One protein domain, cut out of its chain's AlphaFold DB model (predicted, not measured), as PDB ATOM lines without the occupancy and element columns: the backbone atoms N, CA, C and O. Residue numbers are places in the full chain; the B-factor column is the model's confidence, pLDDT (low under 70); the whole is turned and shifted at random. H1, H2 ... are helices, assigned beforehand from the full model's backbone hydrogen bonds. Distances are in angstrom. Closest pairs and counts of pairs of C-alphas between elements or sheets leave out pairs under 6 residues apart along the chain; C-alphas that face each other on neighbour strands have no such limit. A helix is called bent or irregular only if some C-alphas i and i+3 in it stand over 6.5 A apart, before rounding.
ATOM      1  N   PRO A 607     228.317 105.571 157.804       80.50
ATOM      2  CA  PRO A 607     229.002 106.818 157.450       80.50
ATOM      3  C   PRO A 607     228.222 107.692 156.457       80.50
ATOM      4  O   PRO A 607     228.261 108.918 156.570       80.50
ATOM      5  N   TRP A 608     227.501 107.085 155.508       83.19
ATOM      6  CA  TRP A 608     226.668 107.799 154.535       83.19
ATOM      7  C   TRP A 608     225.453 108.431 155.219       83.19
ATOM      8  O   TRP A 608     225.179 109.611 155.004       83.19
ATOM      9  N   LEU A 609     224.782 107.696 156.113       82.88
ATOM     10  CA  LEU A 609     223.645 108.204 156.885       82.88
ATOM     11  C   LEU A 609     224.048 109.427 157.725       82.88
ATOM     12  O   LEU A 609     223.404 110.471 157.644       82.88
ATOM     13  N   LEU A 610     225.179 109.339 158.436       82.81
ATOM     14  CA  LEU A 610     225.763 110.461 159.184       82.81
ATOM     15  C   LEU A 610     226.136 111.650 158.276       82.81
ATOM     16  O   LEU A 610     226.014 112.805 158.689       82.81
ATOM     17  N   GLN A 611     226.567 111.400 157.036       84.25
ATOM     18  CA  GLN A 611     226.838 112.459 156.061       84.25
ATOM     19  C   GLN A 611     225.549 113.161 155.599       84.25
ATOM     20  O   GLN A 611     225.566 114.385 155.448       84.25
ATOM     21  N   GLN A 612     224.439 112.432 155.422       86.00
ATOM     22  CA  GLN A 612     223.138 113.039 155.120       86.00
ATOM     23  C   GLN A 612     222.597 113.824 156.321       86.00
ATOM     24  O   GLN A 612     222.246 114.992 156.162       86.00
ATOM     25  N   GLU A 613     222.611 113.249 157.532       87.81
ATOM     26  CA  GLU A 613     222.237 113.953 158.769       87.81
ATOM     27  C   GLU A 613     223.018 115.271 158.922       87.81
ATOM     28  O   GLU A 613     222.432 116.321 159.195       87.81
ATOM     29  N   LEU A 614     224.331 115.262 158.667       87.12
ATOM     30  CA  LEU A 614     225.177 116.458 158.712       87.12
ATOM     31  C   LEU A 614     224.839 117.470 157.602       87.12
ATOM     32  O   LEU A 614     224.862 118.677 157.855       87.12
ATOM     33  N   ALA A 615     224.501 117.017 156.391       86.50
ATOM     34  CA  ALA A 615     224.097 117.888 155.283       86.50
ATOM     35  C   ALA A 615     222.750 118.582 155.560       86.50
ATOM     36  O   ALA A 615     222.661 119.810 155.465       86.50
ATOM     37  N   PHE A 616     221.735 117.828 155.994       89.25
ATOM     38  CA  PHE A 616     220.456 118.381 156.444       89.25
ATOM     39  C   PHE A 616     220.632 119.306 157.656       89.25
ATOM     40  O   PHE A 616     220.007 120.362 157.704       89.25
ATOM     41  N   THR A 617     221.530 118.985 158.596       89.81
ATOM     42  CA  THR A 617     221.816 119.841 159.761       89.81
ATOM     43  C   THR A 617     222.427 121.176 159.330       89.81
ATOM     44  O   THR A 617     221.993 122.229 159.797       89.81
ATOM     45  N   LYS A 618     223.392 121.175 158.398       88.31
ATOM     46  CA  LYS A 618     223.946 122.415 157.823       88.31
ATOM     47  C   LYS A 618     222.882 123.240 157.101       88.31
ATOM     48  O   LYS A 618     222.845 124.454 157.264       88.31
ATOM     49  N   TRP A 619     222.014 122.595 156.321       88.94
ATOM     50  CA  TRP A 619     220.927 123.268 155.609       88.94
ATOM     51  C   TRP A 619     219.884 123.877 156.545       88.94
ATOM     52  O   TRP A 619     219.576 125.055 156.400       88.94
ATOM     53  N   LEU A 620     219.398 123.131 157.542       89.00
ATOM     54  CA  LEU A 620     218.432 123.639 158.518       89.00
ATOM     55  C   LEU A 620     219.002 124.817 159.315       89.00
ATOM     56  O   LEU A 620     218.308 125.813 159.487       89.00
ATOM     57  N   ASN A 621     220.270 124.765 159.740       90.00
ATOM     58  CA  ASN A 621     220.900 125.912 160.401       90.00
ATOM     59  C   ASN A 621     221.076 127.115 159.459       90.00
ATOM     60  O   ASN A 621     220.876 128.250 159.890       90.00
ATOM     61  N   ALA A 622     221.413 126.898 158.183       85.75
ATOM     62  CA  ALA A 622     221.523 127.972 157.194       85.75
ATOM     63  C   ALA A 622     220.158 128.599 156.840       85.75
ATOM     64  O   ALA A 622     220.087 129.805 156.623       85.75
ATOM     65  N   LEU A 623     219.083 127.803 156.824       86.12
ATOM     66  CA  LEU A 623     217.705 128.248 156.592       86.12
ATOM     67  C   LEU A 623     217.118 128.983 157.808       86.12
ATOM     68  O   LEU A 623     216.449 129.994 157.643       86.12
ATOM     69  N   LEU A 624     217.366 128.486 159.025       85.31
ATOM     70  CA  LEU A 624     216.855 129.066 160.277       85.31
ATOM     71  C   LEU A 624     217.698 130.247 160.793       85.31
ATOM     72  O   LEU A 624     217.261 130.959 161.701       85.31
ATOM     73  N   SER A 625     218.885 130.480 160.224       80.75
ATOM     74  CA  SER A 625     219.676 131.692 160.472       80.75
ATOM     75  C   SER A 625     218.936 132.933 159.972       80.75
ATOM     76  O   SER A 625     218.400 132.949 158.867       80.75
ATOM     77  N   SER A 626     218.954 134.013 160.757       69.38
ATOM     78  CA  SER A 626     218.488 135.313 160.252       69.38
ATOM     79  C   SER A 626     219.452 135.827 159.169       69.38
ATOM     80  O   SER A 626     220.664 135.711 159.360       69.38
ATOM     81  N   PRO A 627     218.962 136.391 158.046       67.56
ATOM     82  CA  PRO A 627     219.828 136.901 156.983       67.56
ATOM     83  C   PRO A 627     220.701 138.055 157.493       67.56
ATOM     84  O   PRO A 627     220.253 138.854 158.310       67.56
ATOM     85  N   GLU A 628     221.937 138.178 156.993       60.38
ATOM     86  CA  GLU A 628     222.874 139.213 157.467       60.38
ATOM     87  C   GLU A 628     222.485 140.649 157.054       60.38
ATOM     88  O   GLU A 628     223.032 141.607 157.604       60.38
ATOM     89  N   ASP A 629     221.539 140.820 156.122       59.56
ATOM     90  CA  ASP A 629     221.081 142.125 155.632       59.56
ATOM     91  C   ASP A 629     219.714 142.527 156.212       59.56
ATOM     92  O   ASP A 629     218.659 142.007 155.850       59.56
ATOM     93  N   LEU A 630     219.742 143.538 157.085       57.22
ATOM     94  CA  LEU A 630     218.585 144.111 157.793       57.22
ATOM     95  C   LEU A 630     217.585 144.891 156.919       57.22
ATOM     96  O   LEU A 630     216.616 145.428 157.448       57.22
ATOM     97  N   SER A 631     217.817 144.991 155.609       52.25
ATOM     98  CA  SER A 631     216.884 145.593 154.645       52.25
ATOM     99  C   SER A 631     215.791 144.631 154.172       52.25
ATOM    100  O   SER A 631     214.860 145.063 153.496       52.25
ATOM    101  N   VAL A 632     215.902 143.344 154.504       54.75
ATOM    102  CA  VAL A 632     214.941 142.302 154.134       54.75
ATOM    103  C   VAL A 632     214.077 141.964 155.348       54.75
ATOM    104  O   VAL A 632     214.590 141.478 156.356       54.75
ATOM    105  N   ASP A 633     212.764 142.197 155.259       55.25
ATOM    106  CA  ASP A 633     211.836 141.756 156.303       55.25
ATOM    107  C   ASP A 633     211.749 140.217 156.306       55.25
ATOM    108  O   ASP A 633     211.335 139.584 155.329       55.25
ATOM    109  N   ILE A 634     212.137 139.628 157.439       56.12
ATOM    110  CA  ILE A 634     212.227 138.181 157.695       56.12
ATOM    111  C   ILE A 634     210.836 137.504 157.681       56.12
ATOM    112  O   ILE A 634     210.735 136.278 157.719       56.12
ATOM    113  N   GLU A 635     209.754 138.286 157.640       54.28
ATOM    114  CA  GLU A 635     208.369 137.823 157.480       54.28
ATOM    115  C   GLU A 635     207.857 137.961 156.020       54.28
ATOM    116  O   GLU A 635     206.711 137.613 155.724       54.28
ATOM    117  N   THR A 636     208.687 138.446 155.082       52.69
ATOM    118  CA  THR A 636     208.351 138.583 153.641       52.69
ATOM    119  C   THR A 636     209.208 137.742 152.700       52.69
ATOM    120  O   THR A 636     208.711 137.309 151.662       52.69
ATOM    121  N   ALA A 637     210.483 137.517 153.018       54.97
ATOM    122  CA  ALA A 637     211.392 136.840 152.103       54.97
ATOM    123  C   ALA A 637     211.231 135.316 152.149       54.97
ATOM    124  O   ALA A 637     211.775 134.651 153.031       54.97
ATOM    125  N   VAL A 638     210.539 134.768 151.145       58.56
ATOM    126  CA  VAL A 638     210.632 133.342 150.801       58.56
ATOM    127  C   VAL A 638     212.098 133.024 150.509       58.56
ATOM    128  O   VAL A 638     212.721 133.659 149.653       58.56
ATOM    129  N   ALA A 639     212.667 132.073 151.244       64.19
ATOM    130  CA  ALA A 639     214.065 131.710 151.071       64.19
ATOM    131  C   ALA A 639     214.271 130.971 149.739       64.19
ATOM    132  O   ALA A 639     213.507 130.075 149.387       64.19
ATOM    133  N   ASP A 640     215.350 131.287 149.020       72.81
ATOM    134  CA  ASP A 640     215.815 130.475 147.888       72.81
ATOM    135  C   ASP A 640     216.434 129.178 148.442       72.81
ATOM    136  O   ASP A 640     217.638 129.093 148.697       72.81
ATOM    137  N   ILE A 641     215.570 128.193 148.709       76.50
ATOM    138  CA  ILE A 641     215.897 126.895 149.327       76.50
ATOM    139  C   ILE A 641     217.038 126.205 148.572       76.50
ATOM    140  O   ILE A 641     217.941 125.629 149.186       76.50
ATOM    141  N   ASP A 642     217.015 126.312 147.244       71.00
ATOM    142  CA  ASP A 642     217.990 125.723 146.338       71.00
ATOM    143  C   ASP A 642     219.369 126.363 146.531       71.00
ATOM    144  O   ASP A 642     220.364 125.664 146.743       71.00
ATOM    145  N   LYS A 643     219.436 127.698 146.544       80.62
ATOM    146  CA  LYS A 643     220.663 128.453 146.830       80.62
ATOM    147  C   LYS A 643     221.184 128.185 148.241       80.62
ATOM    148  O   LYS A 643     222.384 127.959 148.383       80.62
ATOM    149  N   VAL A 644     220.312 128.151 149.255       82.88
ATOM    150  CA  VAL A 644     220.681 127.852 150.656       82.88
ATOM    151  C   VAL A 644     221.254 126.436 150.797       82.88
ATOM    152  O   VAL A 644     222.249 126.248 151.493       82.88
ATOM    153  N   TRP A 645     220.697 125.438 150.100       83.12
ATOM    154  CA  TRP A 645     221.251 124.078 150.077       83.12
ATOM    155  C   TRP A 645     222.619 124.002 149.388       83.12
ATOM    156  O   TRP A 645     223.530 123.338 149.884       83.12
ATOM    157  N   GLN A 646     222.806 124.685 148.253       81.88
ATOM    158  CA  GLN A 646     224.105 124.665 147.569       81.88
ATOM    159  C   GLN A 646     225.190 125.390 148.381       81.88
ATOM    160  O   GLN A 646     226.320 124.903 148.450       81.88
ATOM    161  N   THR A 647     224.871 126.514 149.039       82.06
ATOM    162  CA  THR A 647     225.841 127.205 149.903       82.06
ATOM    163  C   THR A 647     226.143 126.422 151.181       82.06
ATOM    164  O   THR A 647     227.317 126.326 151.545       82.06
ATOM    165  N   SER A 648     225.152 125.785 151.819       82.81
ATOM    166  CA  SER A 648     225.389 124.947 153.007       82.81
ATOM    167  C   SER A 648     226.227 123.702 152.683       82.81
ATOM    168  O   SER A 648     227.132 123.354 153.445       82.81
ATOM    169  N   LYS A 649     226.002 123.065 151.523       77.31
ATOM    170  CA  LYS A 649     226.779 121.898 151.065       77.31
ATOM    171  C   LYS A 649     228.227 122.256 150.706       77.31
ATOM    172  O   LYS A 649     229.121 121.440 150.921       77.31
ATOM    173  N   ALA A 650     228.480 123.474 150.219       76.88
ATOM    174  CA  ALA A 650     229.830 123.988 149.970       76.88
ATOM    175  C   ALA A 650     230.582 124.404 151.255       76.88
ATOM    176  O   ALA A 650     231.815 124.487 151.264       76.88
ATOM    177  N   GLN A 651     229.869 124.673 152.352       77.81
ATOM    178  CA  GLN A 651     230.460 125.141 153.603       77.81
ATOM    179  C   GLN A 651     231.183 124.001 154.337       77.81
ATOM    180  O   GLN A 651     230.579 122.997 154.715       77.81
ATOM    181  N   LYS A 652     232.494 124.147 154.579       69.06
ATOM    182  CA  LYS A 652     233.308 123.107 155.241       69.06
ATOM    183  C   LYS A 652     232.850 122.847 156.681       69.06
ATOM    184  O   LYS A 652     232.522 121.711 157.028       69.06
ATOM    185  N   ASN A 653     232.749 123.900 157.489       71.12
ATOM    186  CA  ASN A 653     232.393 123.813 158.907       71.12
ATOM    187  C   ASN A 653     230.869 123.747 159.107       71.12
ATOM    188  O   ASN A 653     230.111 124.303 158.317       71.12
ATOM    189  N   THR A 654     230.417 123.103 160.181       68.56
ATOM    190  CA  THR A 654     229.038 123.219 160.680       68.56
ATOM    191  C   THR A 654     228.884 124.536 161.439       68.56
ATOM    192  O   THR A 654     229.423 124.681 162.535       68.56
ATOM    193  N   VAL A 655     228.164 125.495 160.859       75.12
ATOM    194  CA  VAL A 655     227.728 126.710 161.563       75.12
ATOM    195  C   VAL A 655     226.327 126.458 162.119       75.12
ATOM    196  O   VAL A 655     225.444 126.011 161.389       75.12
ATOM    197  N   LEU A 656     226.150 126.692 163.419       81.44
ATOM    198  CA  LEU A 656     224.846 126.668 164.089       81.44
ATOM    199  C   LEU A 656     224.064 127.936 163.728       81.44
ATOM    200  O   LEU A 656     224.684 128.973 163.493       81.44
ATOM    201  N   ALA A 657     222.732 127.877 163.719       78.88
ATOM    202  CA  ALA A 657     221.915 129.058 163.453       78.88
ATOM    203  C   ALA A 657     222.203 130.151 164.495       78.88
ATOM    204  O   ALA A 657     221.996 129.948 165.693       78.88
ATOM    205  N   GLU A 658     222.702 131.309 164.056       78.81
ATOM    206  CA  GLU A 658     222.976 132.417 164.974       78.81
ATOM    207  C   GLU A 658     221.664 133.038 165.469       78.81
ATOM    208  O   GLU A 658     220.758 133.334 164.684       78.81
ATOM    209  N   THR A 659     221.555 133.263 166.784       83.56
ATOM    210  CA  THR A 659     220.353 133.883 167.357       83.56
ATOM    211  C   THR A 659     220.220 135.333 166.890       83.56
ATOM    212  O   THR A 659     221.219 136.015 166.637       83.56
ATOM    213  N   LYS A 660     218.982 135.841 166.832       82.56
ATOM    214  CA  LYS A 660     218.674 137.230 166.449       82.56
ATOM    215  C   LYS A 660     219.547 138.251 167.188       82.56
ATOM    216  O   LYS A 660     220.026 139.210 166.591       82.56
ATOM    217  N   VAL A 874     219.902 123.757 165.198       89.81
ATOM    218  CA  VAL A 874     219.783 122.293 165.132       89.81
ATOM    219  C   VAL A 874     221.169 121.704 165.370       89.81
ATOM    220  O   VAL A 874     222.091 121.949 164.596       89.81
ATOM    221  N   VAL A 875     221.322 120.921 166.431       86.94
ATOM    222  CA  VAL A 875     222.542 120.162 166.743       86.94
ATOM    223  C   VAL A 875     222.356 118.692 166.366       86.94
ATOM    224  O   VAL A 875     223.285 118.064 165.864       86.94
ATOM    225  N   ASN A 876     221.156 118.145 166.576       86.88
ATOM    226  CA  ASN A 876     220.798 116.774 166.239       86.88
ATOM    227  C   ASN A 876     219.341 116.692 165.749       86.88
ATOM    228  O   ASN A 876     218.396 116.749 166.539       86.88
ATOM    229  N   ILE A 877     219.172 116.481 164.439       86.50
ATOM    230  CA  ILE A 877     217.882 116.319 163.738       86.50
ATOM    231  C   ILE A 877     216.917 115.387 164.481       86.50
ATOM    232  O   ILE A 877     215.742 115.715 164.650       86.50
ATOM    233  N   ARG A 878     217.415 114.243 164.971       79.81
ATOM    234  CA  ARG A 878     216.600 113.189 165.588       79.81
ATOM    235  C   ARG A 878     215.997 113.597 166.936       79.81
ATOM    236  O   ARG A 878     215.090 112.918 167.419       79.81
ATOM    237  N   HIS A 879     216.477 114.670 167.563       85.31
ATOM    238  CA  HIS A 879     215.959 115.180 168.837       85.31
ATOM    239  C   HIS A 879     215.354 116.581 168.702       85.31
ATOM    240  O   HIS A 879     214.260 116.814 169.218       85.31
ATOM    241  N   ASP A 880     216.006 117.471 167.958       89.44
ATOM    242  CA  ASP A 880     215.661 118.895 167.903       89.44
ATOM    243  C   ASP A 880     214.431 119.195 167.035       89.44
ATOM    244  O   ASP A 880     213.819 120.247 167.196       89.44
ATOM    245  N   LEU A 881     214.030 118.289 166.136       90.81
ATOM    246  CA  LEU A 881     212.816 118.450 165.318       90.81
ATOM    247  C   LEU A 881     211.560 117.836 165.960       90.81
ATOM    248  O   LEU A 881     210.446 118.077 165.494       90.81
ATOM    249  N   ARG A 882     211.711 117.094 167.070       90.88
ATOM    250  CA  ARG A 882     210.586 116.493 167.818       90.88
ATOM    251  C   ARG A 882     209.681 117.525 168.488       90.88
ATOM    252  O   ARG A 882     208.626 117.166 168.994       90.88
ATOM    253  N   ASP A 883     210.116 118.777 168.589       88.88
ATOM    254  CA  ASP A 883     209.353 119.858 169.214       88.88
ATOM    255  C   ASP A 883     208.197 120.370 168.336       88.88
ATOM    256  O   ASP A 883     207.270 121.005 168.850       88.88
ATOM    257  N   GLY A 884     208.281 120.125 167.022       90.44
ATOM    258  CA  GLY A 884     207.481 120.744 165.967       90.44
ATOM    259  C   GLY A 884     207.723 122.249 165.764       90.44
ATOM    260  O   GLY A 884     207.315 122.793 164.743       90.44
ATOM    261  N   VAL A 885     208.416 122.929 166.682       92.25
ATOM    262  CA  VAL A 885     208.640 124.383 166.667       92.25
ATOM    263  C   VAL A 885     209.698 124.768 165.634       92.25
ATOM    264  O   VAL A 885     209.461 125.680 164.840       92.25
ATOM    265  N   ARG A 886     210.829 124.046 165.572       92.12
ATOM    266  CA  ARG A 886     211.831 124.262 164.507       92.12
ATOM    267  C   ARG A 886     211.262 123.937 163.129       92.12
ATOM    268  O   ARG A 886     211.545 124.652 162.171       92.12
ATOM    269  N   LEU A 887     210.424 122.900 163.044       91.25
ATOM    270  CA  LEU A 887     209.739 122.525 161.807       91.25
ATOM    271  C   LEU A 887     208.741 123.594 161.361       91.25
ATOM    272  O   LEU A 887     208.831 124.030 160.219       91.25
ATOM    273  N   CYS A 888     207.865 124.086 162.246       92.12
ATOM    274  CA  CYS A 888     206.970 125.202 161.929       92.12
ATOM    275  C   CYS A 888     207.751 126.412 161.406       92.12
ATOM    276  O   CYS A 888     207.419 126.920 160.338       92.12
ATOM    277  N   ARG A 889     208.839 126.822 162.076       89.50
ATOM    278  CA  ARG A 889     209.627 127.979 161.625       89.50
ATOM    279  C   ARG A 889     210.329 127.751 160.284       89.50
ATOM    280  O   ARG A 889     210.413 128.685 159.490       89.50
ATOM    281  N   ALA A 890     210.786 126.533 159.998       89.44
ATOM    282  CA  ALA A 890     211.289 126.183 158.671       89.44
ATOM    283  C   ALA A 890     210.170 126.245 157.612       89.44
ATOM    284  O   ALA A 890     210.389 126.796 156.534       89.44
ATOM    285  N   MET A 891     208.959 125.763 157.923       89.06
ATOM    286  CA  MET A 891     207.821 125.819 156.999       89.06
ATOM    287  C   MET A 891     207.349 127.254 156.727       89.06
ATOM    288  O   MET A 891     207.010 127.546 155.584       89.06
ATOM    289  N   GLU A 892     207.388 128.173 157.702       88.25
ATOM    290  CA  GLU A 892     207.114 129.605 157.457       88.25
ATOM    291  C   GLU A 892     208.053 130.187 156.384       88.25
ATOM    292  O   GLU A 892     207.608 130.896 155.486       88.25
ATOM    293  N   LEU A 893     209.346 129.849 156.443       85.06
ATOM    294  CA  LEU A 893     210.377 130.355 155.525       85.06
ATOM    295  C   LEU A 893     210.350 129.685 154.138       85.06
ATOM    296  O   LEU A 893     210.757 130.299 153.151       85.06
ATOM    297  N   ILE A 894     209.871 128.437 154.070       84.38
ATOM    298  CA  ILE A 894     209.708 127.647 152.837       84.38
ATOM    299  C   ILE A 894     208.426 128.026 152.084       84.38
ATOM    300  O   ILE A 894     208.434 128.110 150.859       84.38
ATOM    301  N   THR A 895     207.319 128.232 152.802       82.25
ATOM    302  CA  THR A 895     205.981 128.442 152.210       82.25
ATOM    303  C   THR A 895     205.550 129.908 152.158       82.25
ATOM    304  O   THR A 895     204.605 130.237 151.449       82.25
ATOM    305  N   GLY A 896     206.193 130.790 152.930       79.75
ATOM    306  CA  GLY A 896     205.742 132.169 153.144       79.75
ATOM    307  C   GLY A 896     204.533 132.302 154.084       79.75
ATOM    308  O   GLY A 896     204.090 133.421 154.346       79.75
ATOM    309  N   ALA A 897     203.992 131.197 154.613       80.19
ATOM    310  CA  ALA A 897     202.859 131.223 155.534       80.19
ATOM    311  C   ALA A 897     203.249 131.888 156.866       80.19
ATOM    312  O   ALA A 897     204.137 131.415 157.575       80.19
ATOM    313  N   ARG A 898     202.578 132.988 157.228       80.81
ATOM    314  CA  ARG A 898     202.883 133.763 158.443       80.81
ATOM    315  C   ARG A 898     202.145 133.242 159.675       80.81
ATOM    316  O   ARG A 898     200.986 132.843 159.593       80.81
ATOM    317  N   GLY A 899     202.791 133.332 160.838       83.00
ATOM    318  CA  GLY A 899     202.161 133.104 162.143       83.00
ATOM    319  C   GLY A 899     201.957 131.631 162.511       83.00
ATOM    320  O   GLY A 899     201.357 131.340 163.545       83.00
ATOM    321  N   LEU A 900     202.483 130.690 161.725       87.25
ATOM    322  CA  LEU A 900     202.461 129.263 162.050       87.25
ATOM    323  C   LEU A 900     203.224 128.991 163.354       87.25
ATOM    324  O   LEU A 900     202.732 128.283 164.230       87.25
ATOM    325  N   THR A 901     204.375 129.639 163.529       88.69
ATOM    326  CA  THR A 901     205.227 129.507 164.720       88.69
ATOM    327  C   THR A 901     204.581 130.125 165.970       88.69
ATOM    328  O   THR A 901     204.855 129.684 167.083       88.69
ATOM    329  N   GLN A 902     203.658 131.085 165.806       88.25
ATOM    330  CA  GLN A 902     202.850 131.639 166.908       88.25
ATOM    331  C   GLN A 902     201.708 130.702 167.341       88.25
ATOM    332  O   GLN A 902     201.242 130.792 168.475       88.25
ATOM    333  N   ARG A 903     201.267 129.783 166.467       90.69
ATOM    334  CA  ARG A 903     200.216 128.786 166.755       90.69
ATOM    335  C   ARG A 903     200.743 127.546 167.494       90.69
ATOM    336  O   ARG A 903     199.945 126.734 167.958       90.69
ATOM    337  N   CYS A 904     202.063 127.399 167.628       92.25
ATOM    338  CA  CYS A 904     202.700 126.298 168.348       92.25
ATOM    339  C   CYS A 904     202.334 126.281 169.843       92.25
ATOM    340  O   CYS A 904     202.483 127.275 170.556       92.25
ATOM    341  N   ARG A 905     201.970 125.107 170.366       91.88
ATOM    342  CA  ARG A 905     201.811 124.866 171.805       91.88
ATOM    343  C   ARG A 905     203.192 124.775 172.451       91.88
ATOM    344  O   ARG A 905     203.902 123.782 172.276       91.88
ATOM    345  N   VAL A 906     203.566 125.813 173.197       89.06
ATOM    346  CA  VAL A 906     204.875 125.942 173.854       89.06
ATOM    347  C   VAL A 906     204.751 126.257 175.355       89.06
ATOM    348  O   VAL A 906     203.795 126.926 175.747       89.06
ATOM    349  N   PRO A 907     205.696 125.811 176.211       88.06
ATOM    350  CA  PRO A 907     206.835 124.942 175.899       88.06
ATOM    351  C   PRO A 907     206.381 123.519 175.532       88.06
ATOM    352  O   PRO A 907     205.504 122.948 176.176       88.06
ATOM    353  N   ALA A 908     206.982 122.945 174.486       87.12
ATOM    354  CA  ALA A 908     206.602 121.643 173.932       87.12
ATOM    355  C   ALA A 908     207.180 120.486 174.771       87.12
ATOM    356  O   ALA A 908     208.089 119.775 174.344       87.12
ATOM    357  N   ILE A 909     206.692 120.328 176.003       87.56
ATOM    358  CA  ILE A 909     207.179 119.324 176.961       87.56
ATOM    359  C   ILE A 909     206.490 117.978 176.699       87.56
ATOM    360  O   ILE A 909     207.158 116.963 176.475       87.56
ATOM    361  N   SER A 910     205.155 117.980 176.667       93.06
ATOM    362  CA  SER A 910     204.320 116.792 176.475       93.06
ATOM    363  C   SER A 910     204.345 116.292 175.030       93.06
ATOM    364  O   SER A 910     204.343 117.079 174.079       93.06
ATOM    365  N   ARG A 911     204.280 114.965 174.852       92.06
ATOM    366  CA  ARG A 911     204.152 114.316 173.536       92.06
ATOM    367  C   ARG A 911     202.947 114.841 172.746       92.06
ATOM    368  O   ARG A 911     203.064 115.036 171.544       92.06
ATOM    369  N   LEU A 912     201.826 115.143 173.407       92.19
ATOM    370  CA  LEU A 912     200.632 115.669 172.732       92.19
ATOM    371  C   LEU A 912     200.860 117.074 172.141       92.19
ATOM    372  O   LEU A 912     200.396 117.363 171.041       92.19
ATOM    373  N   GLN A 913     201.620 117.930 172.835       93.69
ATOM    374  CA  GLN A 913     202.005 119.255 172.327       93.69
ATOM    375  C   GLN A 913     202.942 119.117 171.120       93.69
ATOM    376  O   GLN A 913     202.736 119.773 170.104       93.69
ATOM    377  N   LYS A 914     203.925 118.212 171.211       94.25
ATOM    378  CA  LYS A 914     204.880 117.899 170.137       94.25
ATOM    379  C   LYS A 914     204.187 117.413 168.865       94.25
ATOM    380  O   LYS A 914     204.389 118.001 167.810       94.25
ATOM    381  N   VAL A 915     203.319 116.402 168.975       94.94
ATOM    382  CA  VAL A 915     202.549 115.871 167.837       94.94
ATOM    383  C   VAL A 915     201.714 116.972 167.184       94.94
ATOM    384  O   VAL A 915     201.756 117.104 165.968       94.94
ATOM    385  N   HIS A 916     201.028 117.813 167.965       95.31
ATOM    386  CA  HIS A 916     200.250 118.933 167.426       95.31
ATOM    387  C   HIS A 916     201.115 119.982 166.703       95.31
ATOM    388  O   HIS A 916     200.734 120.456 165.638       95.31
ATOM    389  N   ASN A 917     202.289 120.328 167.237       95.06
ATOM    390  CA  ASN A 917     203.194 121.283 166.589       95.06
ATOM    391  C   ASN A 917     203.770 120.726 165.274       95.06
ATOM    392  O   ASN A 917     203.910 121.460 164.300       95.06
ATOM    393  N   VAL A 918     204.086 119.428 165.221       94.44
ATOM    394  CA  VAL A 918     204.504 118.765 163.974       94.44
ATOM    395  C   VAL A 918     203.344 118.716 162.971       94.44
ATOM    396  O   VAL A 918     203.546 118.985 161.791       94.44
ATOM    397  N   ASP A 919     202.128 118.422 163.427       94.06
ATOM    398  CA  ASP A 919     200.930 118.356 162.585       94.06
ATOM    399  C   ASP A 919     200.561 119.716 161.965       94.06
ATOM    400  O   ASP A 919     200.188 119.782 160.793       94.06
ATOM    401  N   LEU A 920     200.779 120.822 162.691       93.81
ATOM    402  CA  LEU A 920     200.705 122.182 162.142       93.81
ATOM    403  C   LEU A 920     201.707 122.392 160.991       93.81
ATOM    404  O   LEU A 920     201.329 122.935 159.951       93.81
ATOM    405  N   ALA A 921     202.955 121.933 161.138       93.06
ATOM    406  CA  ALA A 921     203.973 122.034 160.089       93.06
ATOM    407  C   ALA A 921     203.620 121.195 158.844       93.06
ATOM    408  O   ALA A 921     203.702 121.697 157.722       93.06
ATOM    409  N   LEU A 922     203.171 119.947 159.030       92.12
ATOM    410  CA  LEU A 922     202.731 119.078 157.929       92.12
ATOM    411  C   LEU A 922     201.484 119.633 157.224       92.12
ATOM    412  O   LEU A 922     201.402 119.596 155.997       92.12
ATOM    413  N   SER A 923     200.535 120.189 157.981       91.31
ATOM    414  CA  SER A 923     199.325 120.813 157.435       91.31
ATOM    415  C   SER A 923     199.644 122.050 156.593       91.31
ATOM    416  O   SER A 923     199.104 122.190 155.499       91.31
ATOM    417  N   ALA A 924     200.562 122.908 157.050       90.44
ATOM    418  CA  ALA A 924     201.012 124.070 156.283       90.44
ATOM    419  C   ALA A 924     201.724 123.667 154.978       90.44
ATOM    420  O   ALA A 924     201.478 124.266 153.932       90.44
ATOM    421  N   LEU A 925     202.555 122.616 155.007       89.25
ATOM    422  CA  LEU A 925     203.218 122.104 153.804       89.25
ATOM    423  C   LEU A 925     202.204 121.530 152.788       89.25
ATOM    424  O   LEU A 925     202.294 121.820 151.595       89.25
ATOM    425  N   ARG A 926     201.196 120.777 153.256       89.50
ATOM    426  CA  ARG A 926     200.096 120.270 152.411       89.50
ATOM    427  C   ARG A 926     199.274 121.410 151.796       89.50
ATOM    428  O   ARG A 926     198.975 121.366 150.608       89.50
ATOM    429  N   GLN A 927     198.969 122.455 152.570       88.62
ATOM    430  CA  GLN A 927     198.285 123.663 152.080       88.62
ATOM    431  C   GLN A 927     199.105 124.423 151.023       88.62
ATOM    432  O   GLN A 927     198.526 125.010 150.114       88.62
ATOM    433  N   ALA A 928     200.437 124.352 151.082       84.62
ATOM    434  CA  ALA A 928     201.337 124.882 150.056       84.62
ATOM    435  C   ALA A 928     201.499 123.966 148.815       84.62
ATOM    436  O   ALA A 928     202.376 124.207 147.986       84.62
ATOM    437  N   GLY A 929     200.680 122.917 148.668       82.19
ATOM    438  CA  GLY A 929     200.646 122.063 147.474       82.19
ATOM    439  C   GLY A 929     201.743 120.994 147.397       82.19
ATOM    440  O   GLY A 929     202.020 120.480 146.310       82.19
ATOM    441  N   TYR A 930     202.381 120.648 148.519       84.25
ATOM    442  CA  TYR A 930     203.315 119.522 148.580       84.25
ATOM    443  C   TYR A 930     202.563 118.214 148.856       84.25
ATOM    444  O   TYR A 930     201.884 118.073 149.876       84.25
ATOM    445  N   VAL A 931     202.751 117.236 147.971       82.62
ATOM    446  CA  VAL A 931     202.408 115.832 148.223       82.62
ATOM    447  C   VAL A 931     203.601 115.180 148.927       82.62
ATOM    448  O   VAL A 931     204.741 115.405 148.524       82.62
ATOM    449  N   LEU A 932     203.337 114.418 149.990       84.00
ATOM    450  CA  LEU A 932     204.340 113.663 150.748       84.00
ATOM    451  C   LEU A 932     204.085 112.166 150.573       84.00
ATOM    452  O   LEU A 932     202.948 111.716 150.719       84.00
ATOM    453  N   GLU A 933     205.141 111.405 150.316       78.88
ATOM    454  CA  GLU A 933     205.083 109.961 150.075       78.88
ATOM    455  C   GLU A 933     205.626 109.181 151.287       78.88
ATOM    456  O   GLU A 933     206.493 109.666 152.013       78.88
ATOM    457  N   GLY A 934     205.121 107.960 151.521       71.44
ATOM    458  CA  GLY A 934     205.706 107.031 152.502       71.44
ATOM    459  C   GLY A 934     205.217 107.118 153.959       71.44
ATOM    460  O   GLY A 934     205.994 106.884 154.885       71.44
ATOM    461  N   ASN A 935     203.929 107.407 154.193       79.50
ATOM    462  CA  ASN A 935     203.289 107.357 155.524       79.50
ATOM    463  C   ASN A 935     204.027 108.186 156.602       79.50
ATOM    464  O   ASN A 935     204.336 107.706 157.698       79.50
ATOM    465  N   ILE A 936     204.345 109.440 156.276       84.19
ATOM    466  CA  ILE A 936     205.031 110.387 157.165       84.19
ATOM    467  C   ILE A 936     204.012 111.020 158.130       84.19
ATOM    468  O   ILE A 936     203.412 112.059 157.852       84.19
ATOM    469  N   ASP A 937     203.810 110.375 159.281       88.69
ATOM    470  CA  ASP A 937     202.882 110.831 160.323       88.69
ATOM    471  C   ASP A 937     203.525 111.831 161.289       88.69
ATOM    472  O   ASP A 937     204.650 111.611 161.757       88.69
ATOM    473  N   ALA A 938     202.752 112.825 161.747       90.88
ATOM    474  CA  ALA A 938     203.160 113.744 162.818       90.88
ATOM    475  C   ALA A 938     203.604 113.016 164.104       90.88
ATOM    476  O   ALA A 938     204.541 113.443 164.783       90.88
ATOM    477  N   LYS A 939     202.971 111.870 164.400       91.62
ATOM    478  CA  LYS A 939     203.348 110.948 165.484       91.62
ATOM    479  C   LYS A 939     204.809 110.492 165.337       91.62
ATOM    480  O   LYS A 939     205.599 110.651 166.260       91.62
ATOM    481  N   SER A 940     205.183 110.006 164.152       89.56
ATOM    482  CA  SER A 940     206.495 109.393 163.896       89.56
ATOM    483  C   SER A 940     207.673 110.374 163.974       89.56
ATOM    484  O   SER A 940     208.749 110.011 164.455       89.56
ATOM    485  N   ILE A 941     207.469 111.634 163.579       90.56
ATOM    486  CA  ILE A 941     208.482 112.691 163.714       90.56
ATOM    487  C   ILE A 941     208.589 113.151 165.181       90.56
ATOM    488  O   ILE A 941     209.698 113.293 165.696       90.56
ATOM    489  N   ALA A 942     207.469 113.305 165.901       90.69
ATOM    490  CA  ALA A 942     207.480 113.643 167.331       90.69
ATOM    491  C   ALA A 942     208.148 112.552 168.201       90.69
ATOM    492  O   ALA A 942     208.842 112.863 169.175       90.69
ATOM    493  N   ASP A 943     207.996 111.281 167.819       88.69
ATOM    494  CA  ASP A 943     208.673 110.133 168.439       88.69
ATOM    495  C   ASP A 943     210.142 109.977 167.983       88.69
ATOM    496  O   ASP A 943     210.937 109.300 168.642       88.69
ATOM    497  N   GLY A 944     210.545 110.672 166.912       86.62
ATOM    498  CA  GLY A 944     211.922 110.770 166.419       86.62
ATOM    499  C   GLY A 944     212.437 109.529 165.688       86.62
ATOM    500  O   GLY A 944     213.577 109.093 165.917       86.62
ATOM    501  N   HIS A 945     211.608 108.969 164.804       87.31
ATOM    502  CA  HIS A 945     212.038 108.008 163.785       87.31
ATOM    503  C   HIS A 945     212.946 108.714 162.766       87.31
ATOM    504  O   HIS A 945     212.515 109.671 162.119       87.31
ATOM    505  N   CYS A 946     214.207 108.278 162.635       82.88
ATOM    506  CA  CYS A 946     215.183 109.025 161.836       82.88
ATOM    507  C   CYS A 946     214.878 108.941 160.335       82.88
ATOM    508  O   CYS A 946     214.719 109.984 159.713       82.88
ATOM    509  N   GLU A 947     214.678 107.738 159.778       84.69
ATOM    510  CA  GLU A 947     214.400 107.547 158.341       84.69
ATOM    511  C   GLU A 947     213.205 108.381 157.860       84.69
ATOM    512  O   GLU A 947     213.345 109.151 156.917       84.69
ATOM    513  N   LYS A 948     212.060 108.333 158.561       86.75
ATOM    514  CA  LYS A 948     210.880 109.156 158.223       86.75
ATOM    515  C   LYS A 948     211.140 110.663 158.326       86.75
ATOM    516  O   LYS A 948     210.570 111.433 157.559       86.75
ATOM    517  N   THR A 949     212.009 111.094 159.242       89.25
ATOM    518  CA  THR A 949     212.409 112.507 159.359       89.25
ATOM    519  C   THR A 949     213.358 112.910 158.223       89.25
ATOM    520  O   THR A 949     213.238 114.010 157.694       89.25
ATOM    521  N   LEU A 950     214.272 112.031 157.806       88.69
ATOM    522  CA  LEU A 950     215.202 112.281 156.701       88.69
ATOM    523  C   LEU A 950     214.502 112.232 155.335       88.69
ATOM    524  O   LEU A 950     214.738 113.119 154.524       88.69
ATOM    525  N   SER A 951     213.581 111.287 155.128       87.94
ATOM    526  CA  SER A 951     212.654 111.221 153.987       87.94
ATOM    527  C   SER A 951     211.859 112.523 153.840       87.94
ATOM    528  O   SER A 951     211.914 113.179 152.802       87.94
ATOM    529  N   PHE A 952     211.219 112.982 154.923       89.94
ATOM    530  CA  PHE A 952     210.486 114.250 154.951       89.94
ATOM    531  C   PHE A 952     211.342 115.451 154.508       89.94
ATOM    532  O   PHE A 952     210.915 116.251 153.673       89.94
ATOM    533  N   LEU A 953     212.569 115.570 155.029       89.44
ATOM    534  CA  LEU A 953     213.487 116.647 154.646       89.44
ATOM    535  C   LEU A 953     214.019 116.469 153.210       89.44
ATOM    536  O   LEU A 953     214.213 117.463 152.510       89.44
ATOM    537  N   TRP A 954     214.220 115.231 152.747       89.00
ATOM    538  CA  TRP A 954     214.646 114.922 151.379       89.00
ATOM    539  C   TRP A 954     213.586 115.338 150.356       89.00
ATOM    540  O   TRP A 954     213.914 116.059 149.417       89.00
ATOM    541  N   GLN A 955     212.316 114.972 150.565       87.81
ATOM    542  CA  GLN A 955     211.217 115.267 149.633       87.81
ATOM    543  C   GLN A 955     211.032 116.777 149.412       87.81
ATOM    544  O   GLN A 955     210.893 117.223 148.271       87.81
ATOM    545  N   ILE A 956     211.127 117.581 150.480       87.31
ATOM    546  CA  ILE A 956     211.073 119.053 150.411       87.31
ATOM    547  C   ILE A 956     212.195 119.610 149.517       87.31
ATOM    548  O   ILE A 956     211.951 120.451 148.648       87.31
ATOM    549  N   ILE A 957     213.428 119.131 149.702       86.19
ATOM    550  CA  ILE A 957     214.596 119.608 148.951       86.19
ATOM    551  C   ILE A 957     214.569 119.103 147.501       86.19
ATOM    552  O   ILE A 957     214.860 119.865 146.576       86.19
ATOM    553  N   HIS A 958     214.177 117.848 147.275       82.62
ATOM    554  CA  HIS A 958     214.072 117.262 145.941       82.62
ATOM    555  C   HIS A 958     213.023 117.985 145.085       82.62
ATOM    556  O   HIS A 958     213.293 118.307 143.925       82.62
ATOM    557  N   ARG A 959     211.873 118.351 145.674       82.31
ATOM    558  CA  ARG A 959     210.828 119.151 145.013       82.31
ATOM    559  C   ARG A 959     211.346 120.501 144.500       82.31
ATOM    560  O   ARG A 959     210.902 120.945 143.443       82.31
ATOM    561  N   CYS A 960     212.298 121.118 145.203       76.25
ATOM    562  CA  CYS A 960     212.951 122.360 144.777       76.25
ATOM    563  C   CYS A 960     213.969 122.131 143.641       76.25
ATOM    564  O   CYS A 960     214.022 122.911 142.689       76.25
ATOM    565  N   GLN A 961     214.738 121.037 143.704       79.00
ATOM    566  CA  GLN A 961     215.851 120.774 142.781       79.00
ATOM    567  C   GLN A 961     215.444 120.135 141.449       79.00
ATOM    568  O   GLN A 961     216.113 120.370 140.437       79.00
ATOM    569  N   ALA A 962     214.363 119.351 141.406       79.00
ATOM    570  CA  ALA A 962     213.957 118.609 140.209       79.00
ATOM    571  C   ALA A 962     213.818 119.483 138.932       79.00
ATOM    572  O   ALA A 962     214.397 119.112 137.905       79.00
ATOM    573  N   PRO A 963     213.203 120.692 138.960       81.44
ATOM    574  CA  PRO A 963     213.159 121.591 137.797       81.44
ATOM    575  C   PRO A 963     214.541 122.045 137.296       81.44
ATOM    576  O   PRO A 963     214.708 122.407 136.125       81.44
TER     577      PRO A 963
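What this domain is: This is residues 607 to 660 and 874 to 963 of the 1194 residues of the protein "protein abnormal spindle-like" of Temnothorax curvispinosus (UniProt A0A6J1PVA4). Helices cross one another in a rounded body: H4 and H5 run side by side, short H6 packs on H5, and the last residues of long H1 meet H4. H2 packs across the later part of H1, and long H7 runs from the corner with H6 to H2; residues 628 to 633, in the loop between H1 and H2, stick out. The printed part has 144 residues with seven named helices, H1 to H7 along the chain, and no named strand; the class is all helix. It is compact, with a radius of gyration of the C-alphas of 14.4 A and spans of 38 by 37 by 30 A.

How they stand to each other: H7, residues 946 to 963, is the hub and touches three helices. Its residues 957 to 961 touch H2, residues 641 to 650, closest at the C-alphas of Asp 642 and Cys 960, 6.3 A apart; they run opposite ways at a steep tilt of 69 degrees, only just short of perpendicular. H7 only just touches H3, residues 877 to 880, with 3 pairs of C-alphas within 8 A, the closest Arg 878 and Cys 946 at 5.8 A. H7 and H6, residues 938 to 943, touch only at the corner, and only just, with 3 such pairs; C-alphas 941 and 949 are closest at 5.9 A. H1, residues 607 to 624, touches H2 with its residues 615 to 623, closest at the C-alphas of Trp 619 and Ser 648, 5.4 A, opposite ways at a steep tilt of 55 degrees. Its residues 620 to 624 touch H4, residues 885 to 895, only just about perpendicular at 71 degrees, the C-alphas of Leu 624 and Ala 890 closest at 6.5 A. H4 touches H5, residues 911 to 927, the same way at a shallow tilt of 5 degrees, with C-alphas 888 and 921 closest at 4.7 A. H5 and H6 form a helical hairpin at a steep tilt of 42 degrees, with C-alphas 919 and 938 closest at 5.1 A. H4 and H7 are apart. In H1, H2, H4, H5 and H6 every O i to N i+4 pair is within hydrogen-bond range, in H7 12 of 14; H3 is too short for one.

Where its parts are: H1 spans 25.5 A from C-alpha 607 at (229.002, 106.818, 157.450). H5 spans 24.1 A and begins at C-alpha 911, (204.152, 114.316, 173.536). H7 spans 27.2 A to C-alpha 963 at (213.159, 121.591, 137.797), with a kink of 30 degrees near residue 957; it is irregular, with C-alphas 960 and 963 7.0 A apart.

The domain as a whole: The C-alphas farthest apart, Pro 607 and Ser 631, are 40.7 A apart. Residues 661 to 873 are not printed, and 15.0 A separates C-alphas 660 and 874. The links H1 to H2 and H4 to H5 are long. Mean pLDDT of the printed part is 83.2; residues 626 to 639, 652 and 654 are under 70.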